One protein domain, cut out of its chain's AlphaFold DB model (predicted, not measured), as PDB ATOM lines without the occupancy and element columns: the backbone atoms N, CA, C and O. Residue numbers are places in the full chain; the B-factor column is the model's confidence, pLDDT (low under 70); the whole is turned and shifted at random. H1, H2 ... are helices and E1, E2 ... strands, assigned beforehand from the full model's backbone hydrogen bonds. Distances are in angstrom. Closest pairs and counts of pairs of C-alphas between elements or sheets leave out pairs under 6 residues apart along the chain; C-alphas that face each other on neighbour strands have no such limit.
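Overview. This is residues 6 to 78 of the 280 residues of an uncharacterized protein of Acinetobacter baumannii NIPH 615 (UniProt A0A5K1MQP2). Two small three-stranded sheets stand apart at different sides of the domain, with one short helix, H1, near the middle beside E3 of the first sheet. The tip of the long E1 and E2 hairpin, residues 11 to 16, sticks out, and a long looped stretch, residues 34 to 51, leads from E3 to H1. The printed part has 73 residues, with the order E1 E2 E3 H1 E4 E5 E6; both sheets, E1 - E2 - E3 and E4 - E5 - E6, are antiparallel. The class is mixed, with under half of the residues in named elements. The whole is only just compact, close to loose, with a radius of gyration of the C-alphas of 13.0 A and spans of 35 by 26 by 21 A.

Arrangement. E1, residues 6 to 11, and E2, residues 16 to 22, form a hairpin, with N 8 and O 19 2.8 A apart. E2 and E3, residues 31 to 33, form another, with N 22 and O 31 at 2.9 A; E1 E2 E3 is a meander, each strand the antiparallel neighbour of the one before. H1, residues 52 to 58, only grazes this sheet; its closest C-alphas to E3 are those of Glu 57 and Ile 32, 6.3 A apart. In H1 every O i to N i+4 pair is within hydrogen-bond range. E4, residues 62 to 64, E5, residues 70 to 72, and E6, residues 75 to 77, are a second meander, with N 63 and O 71 at 2.8 A and N 77 and O 70 at 2.8 A. H1 is not on this sheet.

Along the chain. E1 begins at C-alpha 6 (43.934, -44.720, 28.879) and is 16.4 A long; E2 is 19.5 A and E3 6.3 A. H1 is 10.0 A long, from C-alpha 52 (44.277, -34.029, 42.004). E4 is 6.4 A, E5 6.5 A, and E6 6.0 A, ending at C-alpha 77 (28.758, -50.621, 33.021).

Size, cuts and confidence. The C-alphas of Arg 47 and Asn 67, the two farthest apart, are 38.7 A apart. The printed part has no cut, and the link from E3 to H1 is long. Residues 41 to 42 pair with residues 50 to 51, antiparallel. The model's pLDDT is under 70 at residues 25 to 27, 38 and 66 to 68.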
ATOM      1  N   ILE A   6      44.637 -45.808  29.555       87.06
ATOM      2  CA  ILE A   6      43.934 -44.720  28.879       87.06
ATOM      3  C   ILE A   6      44.688 -43.438  29.208       87.06
ATOM      4  O   ILE A   6      44.773 -43.074  30.380       87.06
ATOM      5  N   ASP A   7      45.229 -42.782  28.188       90.56
ATOM      6  CA  ASP A   7      45.929 -41.506  28.330       90.56
ATOM      7  C   ASP A   7      44.938 -40.347  28.152       90.56
ATOM      8  O   ASP A   7      44.109 -40.341  27.240       90.56
ATOM      9  N   LEU A   8      45.000 -39.384  29.064       89.88
ATOM     10  CA  LEU A   8      44.078 -38.259  29.187       89.88
ATOM     11  C   LEU A   8      44.874 -36.989  29.497       89.88
ATOM     12  O   LEU A   8      45.966 -37.052  30.054       89.88
ATOM     13  N   ALA A   9      44.297 -35.830  29.196       90.88
ATOM     14  CA  ALA A   9      44.889 -34.545  29.542       90.88
ATOM     15  C   ALA A   9      43.851 -33.638  30.206       90.88
ATOM     16  O   ALA A   9      42.718 -33.525  29.733       90.88
ATOM     17  N   ILE A  10      44.242 -32.962  31.284       87.31
ATOM     18  CA  ILE A  10      43.442 -31.903  31.906       87.31
ATOM     19  C   ILE A  10      44.055 -30.572  31.541       87.31
ATOM     20  O   ILE A  10      45.189 -30.269  31.907       87.31
ATOM     21  N   LYS A  11      43.269 -29.758  30.845       87.06
ATOM     22  CA  LYS A  11      43.642 -28.393  30.510       87.06
ATOM     23  C   LYS A  11      43.066 -27.437  31.546       87.06
ATOM     24  O   LYS A  11      41.850 -27.334  31.692       87.06
ATOM     25  N   THR A  12      43.947 -26.731  32.236       81.62
ATOM     26  CA  THR A  12      43.601 -25.608  33.113       81.62
ATOM     27  C   THR A  12      43.931 -24.286  32.412       81.62
ATOM     28  O   THR A  12      44.458 -24.277  31.298       81.62
ATOM     29  N   GLU A  13      43.634 -23.155  33.053       79.94
ATOM     30  CA  GLU A  13      44.056 -21.838  32.551       79.94
ATOM     31  C   GLU A  13      45.581 -21.637  32.605       79.94
ATOM     32  O   GLU A  13      46.109 -20.782  31.897       79.94
ATOM     33  N   ILE A  14      46.286 -22.418  33.432       81.50
ATOM     34  CA  ILE A  14      47.709 -22.231  33.748       81.50
ATOM     35  C   ILE A  14      48.573 -23.257  33.010       81.50
ATOM     36  O   ILE A  14      49.604 -22.915  32.438       81.50
ATOM     37  N   GLU A  15      48.151 -24.520  33.012       86.25
ATOM     38  CA  GLU A  15      48.912 -25.631  32.443       86.25
ATOM     39  C   GLU A  15      48.017 -26.760  31.917       86.25
ATOM     40  O   GLU A  15      46.818 -26.831  32.206       86.25
ATOM     41  N   THR A  16      48.615 -27.643  31.120       89.31
ATOM     42  CA  THR A  16      48.014 -28.919  30.713       89.31
ATOM     43  C   THR A  16      48.738 -30.044  31.435       89.31
ATOM     44  O   THR A  16      49.965 -30.088  31.418       89.31
ATOM     45  N   LEU A  17      47.975 -30.927  32.071       89.94
ATOM     46  CA  LEU A  17      48.484 -32.067  32.822       89.94
ATOM     47  C   LEU A  17      48.112 -33.348  32.092       89.94
ATOM     48  O   LEU A  17      46.930 -33.694  32.024       89.94
ATOM     49  N   ASP A  18      49.116 -34.050  31.587       92.06
ATOM     50  CA  ASP A  18      48.929 -35.371  31.003       92.06
ATOM     51  C   ASP A  18      48.924 -36.422  32.109       92.06
ATOM     52  O   ASP A  18      49.822 -36.483  32.951       92.06
ATOM     53  N   PHE A  19      47.909 -37.272  32.095       92.25
ATOM     54  CA  PHE A  19      47.759 -38.350  33.049       92.25
ATOM     55  C   PHE A  19      47.201 -39.591  32.390       92.25
ATOM     56  O   PHE A  19      46.843 -39.605  31.214       92.25
ATOM     57  N   SER A  20      47.126 -40.661  33.164       91.38
ATOM     58  CA  SER A  20      46.582 -41.897  32.634       91.38
ATOM     59  C   SER A  20      45.865 -42.717  33.679       91.38
ATOM     60  O   SER A  20      46.284 -42.764  34.837       91.38
ATOM     61  N   ILE A  21      44.820 -43.398  33.229       90.44
ATOM     62  CA  ILE A  21      44.076 -44.373  34.011       90.44
ATOM     63  C   ILE A  21      44.548 -45.753  33.566       90.44
ATOM     64  O   ILE A  21      44.339 -46.159  32.421       90.44
ATOM     65  N   GLU A  22      45.209 -46.470  34.466       89.19
ATOM     66  CA  GLU A  22      45.525 -47.879  34.274       89.19
ATOM     67  C   GLU A  22      44.377 -48.716  34.841       89.19
ATOM     68  O   GLU A  22      44.115 -48.694  36.042       89.19
ATOM     69  N   LEU A  23      43.697 -49.475  33.980       81.38
ATOM     70  CA  LEU A  23      42.538 -50.308  34.326       81.38
ATOM     71  C   LEU A  23      42.932 -51.640  34.989       81.38
ATOM     72  O   LEU A  23      42.196 -52.625  34.929       81.38
ATOM     73  N   THR A  24      44.128 -51.698  35.570       73.81
ATOM     74  CA  THR A  24      44.624 -52.837  36.337       73.81
ATOM     75  C   THR A  24      45.496 -52.355  37.487       73.81
ATOM     76  O   THR A  24      46.467 -51.645  37.253       73.81
ATOM     77  N   GLY A  25      45.193 -52.790  38.712       66.44
ATOM     78  CA  GLY A  25      45.953 -52.441  39.922       66.44
ATOM     79  C   GLY A  25      45.162 -51.568  40.902       66.44
ATOM     80  O   GLY A  25      43.997 -51.285  40.663       66.44
ATOM     81  N   GLY A  26      45.790 -51.163  42.013       63.75
ATOM     82  CA  GLY A  26      45.163 -50.343  43.066       63.75
ATOM     83  C   GLY A  26      44.114 -51.081  43.915       63.75
ATOM     84  O   GLY A  26      43.634 -52.148  43.542       63.75
ATOM     85  N   GLU A  27      43.740 -50.514  45.068       68.94
ATOM     86  CA  GLU A  27      42.689 -51.090  45.936       68.94
ATOM     87  C   GLU A  27      41.314 -51.111  45.248       68.94
ATOM     88  O   GLU A  27      40.520 -52.020  45.472       68.94
ATOM     89  N   ASN A  28      41.069 -50.155  44.348       73.56
ATOM     90  CA  ASN A  28      39.804 -49.995  43.629       73.56
ATOM     91  C   ASN A  28      39.827 -50.604  42.216       73.56
ATOM     92  O   ASN A  28      38.954 -50.295  41.410       73.56
ATOM     93  N   GLY A  29      40.828 -51.421  41.868       83.38
ATOM     94  CA  GLY A  29      40.926 -52.087  40.559       83.38
ATOM     95  C   GLY A  29      41.374 -51.201  39.386       83.38
ATOM     96  O   GLY A  29      41.500 -51.700  38.268       83.38
ATOM     97  N   PHE A  30      41.649 -49.918  39.626       89.06
ATOM     98  CA  PHE A  30      42.341 -49.019  38.704       89.06
ATOM     99  C   PHE A  30      43.369 -48.161  39.458       89.06
ATOM    100  O   PHE A  30      43.318 -48.044  40.686       89.06
ATOM    101  N   ASN A  31      44.284 -47.529  38.719       89.12
ATOM    102  CA  ASN A  31      45.245 -46.580  39.275       89.12
ATOM    103  C   ASN A  31      45.399 -45.337  38.388       89.12
ATOM    104  O   ASN A  31      45.367 -45.423  37.159       89.12
ATOM    105  N   ILE A  32      45.603 -44.187  39.026       90.44
ATOM    106  CA  ILE A  32      45.901 -42.920  38.363       90.44
ATOM    107  C   ILE A  32      47.420 -42.737  38.344       90.44
ATOM    108  O   ILE A  32      48.057 -42.596  39.391       90.44
ATOM    109  N   GLN A  33      48.012 -42.718  37.151       90.12
ATOM    110  CA  GLN A  33      49.438 -42.432  36.977       90.12
ATOM    111  C   GLN A  33      49.656 -41.009  36.454       90.12
ATOM    112  O   GLN A  33      48.810 -40.469  35.738       90.12
ATOM    113  N   ASN A  34      50.831 -40.452  36.757       89.62
ATOM    114  CA  ASN A  34      51.314 -39.156  36.272       89.62
ATOM    115  C   ASN A  34      50.523 -37.930  36.783       89.62
ATOM    116  O   ASN A  34      50.486 -36.899  36.125       89.62
ATOM    117  N   LEU A  35      49.933 -38.012  37.985       87.81
ATOM    118  CA  LEU A  35      49.307 -36.871  38.687       87.81
ATOM    119  C   LEU A  35      49.872 -36.624  40.092       87.81
ATOM    120  O   LEU A  35      49.223 -36.003  40.928       87.81
ATOM    121  N   ASP A  36      51.099 -37.061  40.362       82.06
ATOM    122  CA  ASP A  36      51.766 -36.908  41.667       82.06
ATOM    123  C   ASP A  36      52.152 -35.451  42.015       82.06
ATOM    124  O   ASP A  36      52.895 -35.196  42.959       82.06
ATOM    125  N   ASN A  37      51.658 -34.471  41.254       73.44
ATOM    126  CA  ASN A  37      51.911 -33.056  41.480       73.44
ATOM    127  C   ASN A  37      51.038 -32.519  42.628       73.44
ATOM    128  O   ASN A  37      49.864 -32.208  42.438       73.44
ATOM    129  N   GLU A  38      51.636 -32.345  43.807       68.50
ATOM    130  CA  GLU A  38      50.972 -31.781  44.995       68.50
ATOM    131  C   GLU A  38      50.562 -30.306  44.846       68.50
ATOM    132  O   GLU A  38      49.838 -29.782  45.688       68.50
ATOM    133  N   LYS A  39      50.995 -29.609  43.784       76.75
ATOM    134  CA  LYS A  39      50.643 -28.194  43.573       76.75
ATOM    135  C   LYS A  39      49.194 -27.993  43.143       76.75
ATOM    136  O   LYS A  39      48.687 -26.881  43.271       76.75
ATOM    137  N   ILE A  40      48.548 -29.029  42.605       82.50
ATOM    138  CA  ILE A  40      47.165 -28.944  42.136       82.50
ATOM    139  C   ILE A  40      46.281 -29.778  43.047       82.50
ATOM    140  O   ILE A  40      46.329 -31.011  43.059       82.50
ATOM    141  N   CYS A  41      45.437 -29.063  43.778       87.56
ATOM    142  CA  CYS A  41      44.501 -29.629  44.726       87.56
ATOM    143  C   CYS A  41      43.074 -29.180  44.415       87.56
ATOM    144  O   CYS A  41      42.833 -28.086  43.901       87.56
ATOM    145  N   ILE A  42      42.123 -30.033  44.771       87.31
ATOM    146  CA  ILE A  42      40.704 -29.713  44.824       87.31
ATOM    147  C   ILE A  42      40.403 -29.203  46.232       87.31
ATOM    148  O   ILE A  42      40.427 -29.972  47.196       87.31
ATOM    149  N   SER A  43      40.119 -27.908  46.336       84.81
ATOM    150  CA  SER A  43      39.683 -27.265  47.574       84.81
ATOM    151  C   SER A  43      38.159 -27.291  47.713       84.81
ATOM    152  O   SER A  43      37.427 -27.487  46.740       84.81
ATOM    153  N   ASN A  44      37.661 -27.104  48.937       80.88
ATOM    154  CA  ASN A  44      36.230 -26.997  49.275       80.88
ATOM    155  C   ASN A  44      35.357 -28.245  49.024       80.88
ATOM    156  O   ASN A  44      34.145 -28.181  49.223       80.88
ATOM    157  N   LEU A  45      35.931 -29.385  48.622       76.62
ATOM    158  CA  LEU A  45      35.196 -30.657  48.538       76.62
ATOM    159  C   LEU A  45      35.118 -31.372  49.897       76.62
ATOM    160  O   LEU A  45      34.104 -31.980  50.236       76.62
ATOM    161  N   LYS A  46      36.205 -31.313  50.673       75.50
ATOM    162  CA  LYS A  46      36.296 -31.788  52.061       75.50
ATOM    163  C   LYS A  46      36.909 -30.687  52.931       75.50
ATOM    164  O   LYS A  46      37.233 -29.609  52.445       75.50
ATOM    165  N   ARG A  47      37.046 -30.965  54.232       76.44
ATOM    166  CA  ARG A  47      37.655 -30.049  55.210       76.44
ATOM    167  C   ARG A  47      39.120 -29.719  54.893       76.44
ATOM    168  O   ARG A  47      39.578 -28.645  55.260       76.44
ATOM    169  N   GLU A  48      39.820 -30.637  54.237       84.62
ATOM    170  CA  GLU A  48      41.196 -30.471  53.773       84.62
ATOM    171  C   GLU A  48      41.237 -30.576  52.250       84.62
ATOM    172  O   GLU A  48      40.436 -31.304  51.647       84.62
ATOM    173  N   ASP A  49      42.174 -29.848  51.650       88.00
ATOM    174  CA  ASP A  49      42.453 -29.904  50.222       88.00
ATOM    175  C   ASP A  49      42.906 -31.317  49.827       88.00
ATOM    176  O   ASP A  49      43.697 -31.961  50.519       88.00
ATOM    177  N   ILE A  50      42.401 -31.815  48.698       90.75
ATOM    178  CA  ILE A  50      42.726 -33.152  48.183       90.75
ATOM    179  C   ILE A  50      43.579 -32.996  46.928       90.75
ATOM    180  O   ILE A  50      43.185 -32.274  46.016       90.75
ATOM    181  N   SER A  51      44.712 -33.700  46.839       90.81
ATOM    182  CA  SER A  51      45.530 -33.696  45.619       90.81
ATOM    183  C   SER A  51      44.735 -34.193  44.408       90.81
ATOM    184  O   SER A  51      43.881 -35.075  44.529       90.81
ATOM    185  N   LEU A  52      45.018 -33.662  43.217       89.12
ATOM    186  CA  LEU A  52      44.277 -34.029  42.004       89.12
ATOM    187  C   LEU A  52      44.317 -35.541  41.714       89.12
ATOM    188  O   LEU A  52      43.298 -36.123  41.342       89.12
ATOM    189  N   LYS A  53      45.457 -36.202  41.963       91.00
ATOM    190  CA  LYS A  53      45.565 -37.666  41.892       91.00
ATOM    191  C   LYS A  53      44.583 -38.350  42.836       91.00
ATOM    192  O   LYS A  53      43.794 -39.185  42.396       91.00
ATOM    193  N   LYS A  54      44.582 -37.966  44.117       89.38
ATOM    194  CA  LYS A  54      43.700 -38.579  45.115       89.38
ATOM    195  C   LYS A  54      42.228 -38.302  44.823       89.38
ATOM    196  O   LYS A  54      41.374 -39.135  45.120       89.38
ATOM    197  N   PHE A  55      41.921 -37.154  44.224       90.31
ATOM    198  CA  PHE A  55      40.580 -36.845  43.752       90.31
ATOM    199  C   PHE A  55      40.117 -37.852  42.691       90.31
ATOM    200  O   PHE A  55      39.079 -38.467  42.902       90.31
ATOM    201  N   PHE A  56      40.884 -38.107  41.625       90.19
ATOM    202  CA  PHE A  56      40.480 -39.083  40.599       90.19
ATOM    203  C   PHE A  56      40.570 -40.547  41.036       90.19
ATOM    204  O   PHE A  56      39.850 -41.379  40.496       90.19
ATOM    205  N   GLU A  57      41.396 -40.881  42.028       89.69
ATOM    206  CA  GLU A  57      41.351 -42.205  42.667       89.69
ATOM    207  C   GLU A  57      40.030 -42.441  43.419       89.69
ATOM    208  O   GLU A  57      39.540 -43.568  43.470       89.69
ATOM    209  N   ASN A  58      39.455 -41.387  44.011       88.38
ATOM    210  CA  ASN A  58      38.184 -41.458  44.739       88.38
ATOM    211  C   ASN A  58      36.965 -41.249  43.821       88.38
ATOM    212  O   ASN A  58      35.897 -41.793  44.084       88.38
ATOM    213  N   TYR A  59      37.124 -40.438  42.776       87.44
ATOM    214  CA  TYR A  59      36.079 -40.005  41.849       87.44
ATOM    215  C   TYR A  59      36.603 -40.111  40.412       87.44
ATOM    216  O   TYR A  59      36.927 -39.091  39.792       87.44
ATOM    217  N   PRO A  60      36.761 -41.334  39.878       88.62
ATOM    218  CA  PRO A  60      37.307 -41.505  38.544       88.62
ATOM    219  C   PRO A  60      36.411 -40.832  37.496       88.62
ATOM    220  O   PRO A  60      35.180 -40.863  37.622       88.62
ATOM    221  N   PRO A  61      36.998 -40.240  36.437       87.31
ATOM    222  CA  PRO A  61      36.221 -39.737  35.314       87.31
ATOM    223  C   PRO A  61      35.315 -40.834  34.749       87.31
ATOM    224  O   PRO A  61      35.733 -41.985  34.616       87.31
ATOM    225  N   THR A  62      34.083 -40.466  34.401       86.44
ATOM    226  CA  THR A  62      33.181 -41.367  33.676       86.44
ATOM    227  C   THR A  62      33.395 -41.171  32.183       86.44
ATOM    228  O   THR A  62      33.183 -40.080  31.654       86.44
ATOM    229  N   LEU A  63      33.850 -42.224  31.515       83.81
ATOM    230  CA  LEU A  63      34.024 -42.279  30.072       83.81
ATOM    231  C   LEU A  63      32.733 -42.797  29.451       83.81
ATOM    232  O   LEU A  63      32.320 -43.918  29.743       83.81
ATOM    233  N   PHE A  64      32.123 -41.995  28.585       78.00
ATOM    234  CA  PHE A  64      30.990 -42.408  27.762       78.00
ATOM    235  C   PHE A  64      31.529 -42.999  26.460       78.00
ATOM    236  O   PHE A  64      32.244 -42.326  25.715       78.00
ATOM    237  N   LEU A  65      31.236 -44.274  26.218       80.94
ATOM    238  CA  LEU A  65      31.675 -44.994  25.031       80.94
ATOM    239  C   LEU A  65      30.678 -44.804  23.884       80.94
ATOM    240  O   LEU A  65      29.497 -44.529  24.095       80.94
ATOM    241  N   SER A  66      31.142 -44.983  22.646       64.50
ATOM    242  CA  SER A  66      30.294 -44.843  21.453       64.50
ATOM    243  C   SER A  66      29.149 -45.858  21.410       64.50
ATOM    244  O   SER A  66      28.088 -45.576  20.869       64.50
ATOM    245  N   ASN A  67      29.329 -47.026  22.028       67.00
ATOM    246  CA  ASN A  67      28.277 -48.028  22.191       67.00
ATOM    247  C   ASN A  67      27.354 -47.743  23.390       67.00
ATOM    248  O   ASN A  67      26.657 -48.650  23.829       67.00
ATOM    249  N   SER A  68      27.351 -46.514  23.918       67.25
ATOM    250  CA  SER A  68      26.547 -46.066  25.063       67.25
ATOM    251  C   SER A  68      26.925 -46.635  26.429       67.25
ATOM    252  O   SER A  68      26.370 -46.191  27.431       67.25
ATOM    253  N   ASP A  69      27.878 -47.560  26.500       81.38
ATOM    254  CA  ASP A  69      28.432 -48.032  27.764       81.38
ATOM    255  C   ASP A  69      29.187 -46.927  28.497       81.38
ATOM    256  O   ASP A  69      29.706 -45.980  27.898       81.38
ATOM    257  N   THR A  70      29.312 -47.083  29.810       85.00
ATOM    258  CA  THR A  70      30.128 -46.180  30.622       85.00
ATOM    259  C   THR A  70      31.243 -46.933  31.322       85.00
ATOM    260  O   THR A  70      31.023 -48.010  31.878       85.00
ATOM    261  N   ILE A  71      32.434 -46.338  31.353       86.62
ATOM    262  CA  ILE A  71      33.547 -46.796  32.190       86.62
ATOM    263  C   ILE A  71      33.803 -45.743  33.263       86.62
ATOM    264  O   ILE A  71      34.117 -44.600  32.942       86.62
ATOM    265  N   SER A  72      33.705 -46.128  34.533       87.38
ATOM    266  CA  SER A  72      34.103 -45.291  35.667       87.38
ATOM    267  C   SER A  72      35.077 -46.074  36.543       87.38
ATOM    268  O   SER A  72      34.733 -47.106  37.125       87.38
ATOM    269  N   GLY A  73      36.337 -45.636  36.574       85.81
ATOM    270  CA  GLY A  73      37.419 -46.392  37.205       85.81
ATOM    271  C   GLY A  73      37.626 -47.731  36.498       85.81
ATOM    272  O   GLY A  73      37.920 -47.754  35.307       85.81
ATOM    273  N   CYS A  74      37.447 -48.844  37.214       82.81
ATOM    274  CA  CYS A  74      37.496 -50.202  36.653       82.81
ATOM    275  C   CYS A  74      36.112 -50.793  36.328       82.81
ATOM    276  O   CYS A  74      36.021 -51.929  35.859       82.81
ATOM    277  N   ILE A  75      35.033 -50.054  36.594       82.69
ATOM    278  CA  ILE A  75      33.668 -50.532  36.396       82.69
ATOM    279  C   ILE A  75      33.252 -50.208  34.965       82.69
ATOM    280  O   ILE A  75      32.975 -49.054  34.635       82.69
ATOM    281  N   HIS A  76      33.191 -51.237  34.120       85.38
ATOM    282  CA  HIS A  76      32.517 -51.168  32.826       85.38
ATOM    283  C   HIS A  76      31.041 -51.498  33.037       85.38
ATOM    284  O   HIS A  76      30.663 -52.651  33.239       85.38
ATOM    285  N   THR A  77      30.211 -50.461  33.019       79.88
ATOM    286  CA  THR A  77      28.758 -50.621  33.021       79.88
ATOM    287  C   THR A  77      28.331 -50.863  31.586       79.88
ATOM    288  O   THR A  77      28.343 -49.943  30.766       79.88
ATOM    289  N   ILE A  78      28.030 -52.126  31.290       76.00
ATOM    290  CA  ILE A  78      27.535 -52.544  29.985       76.00
ATOM    291  C   ILE A  78      26.021 -52.399  29.994       76.00
ATOM    292  O   ILE A  78      25.334 -53.137  30.707       76.00
TER     293      ILE A  78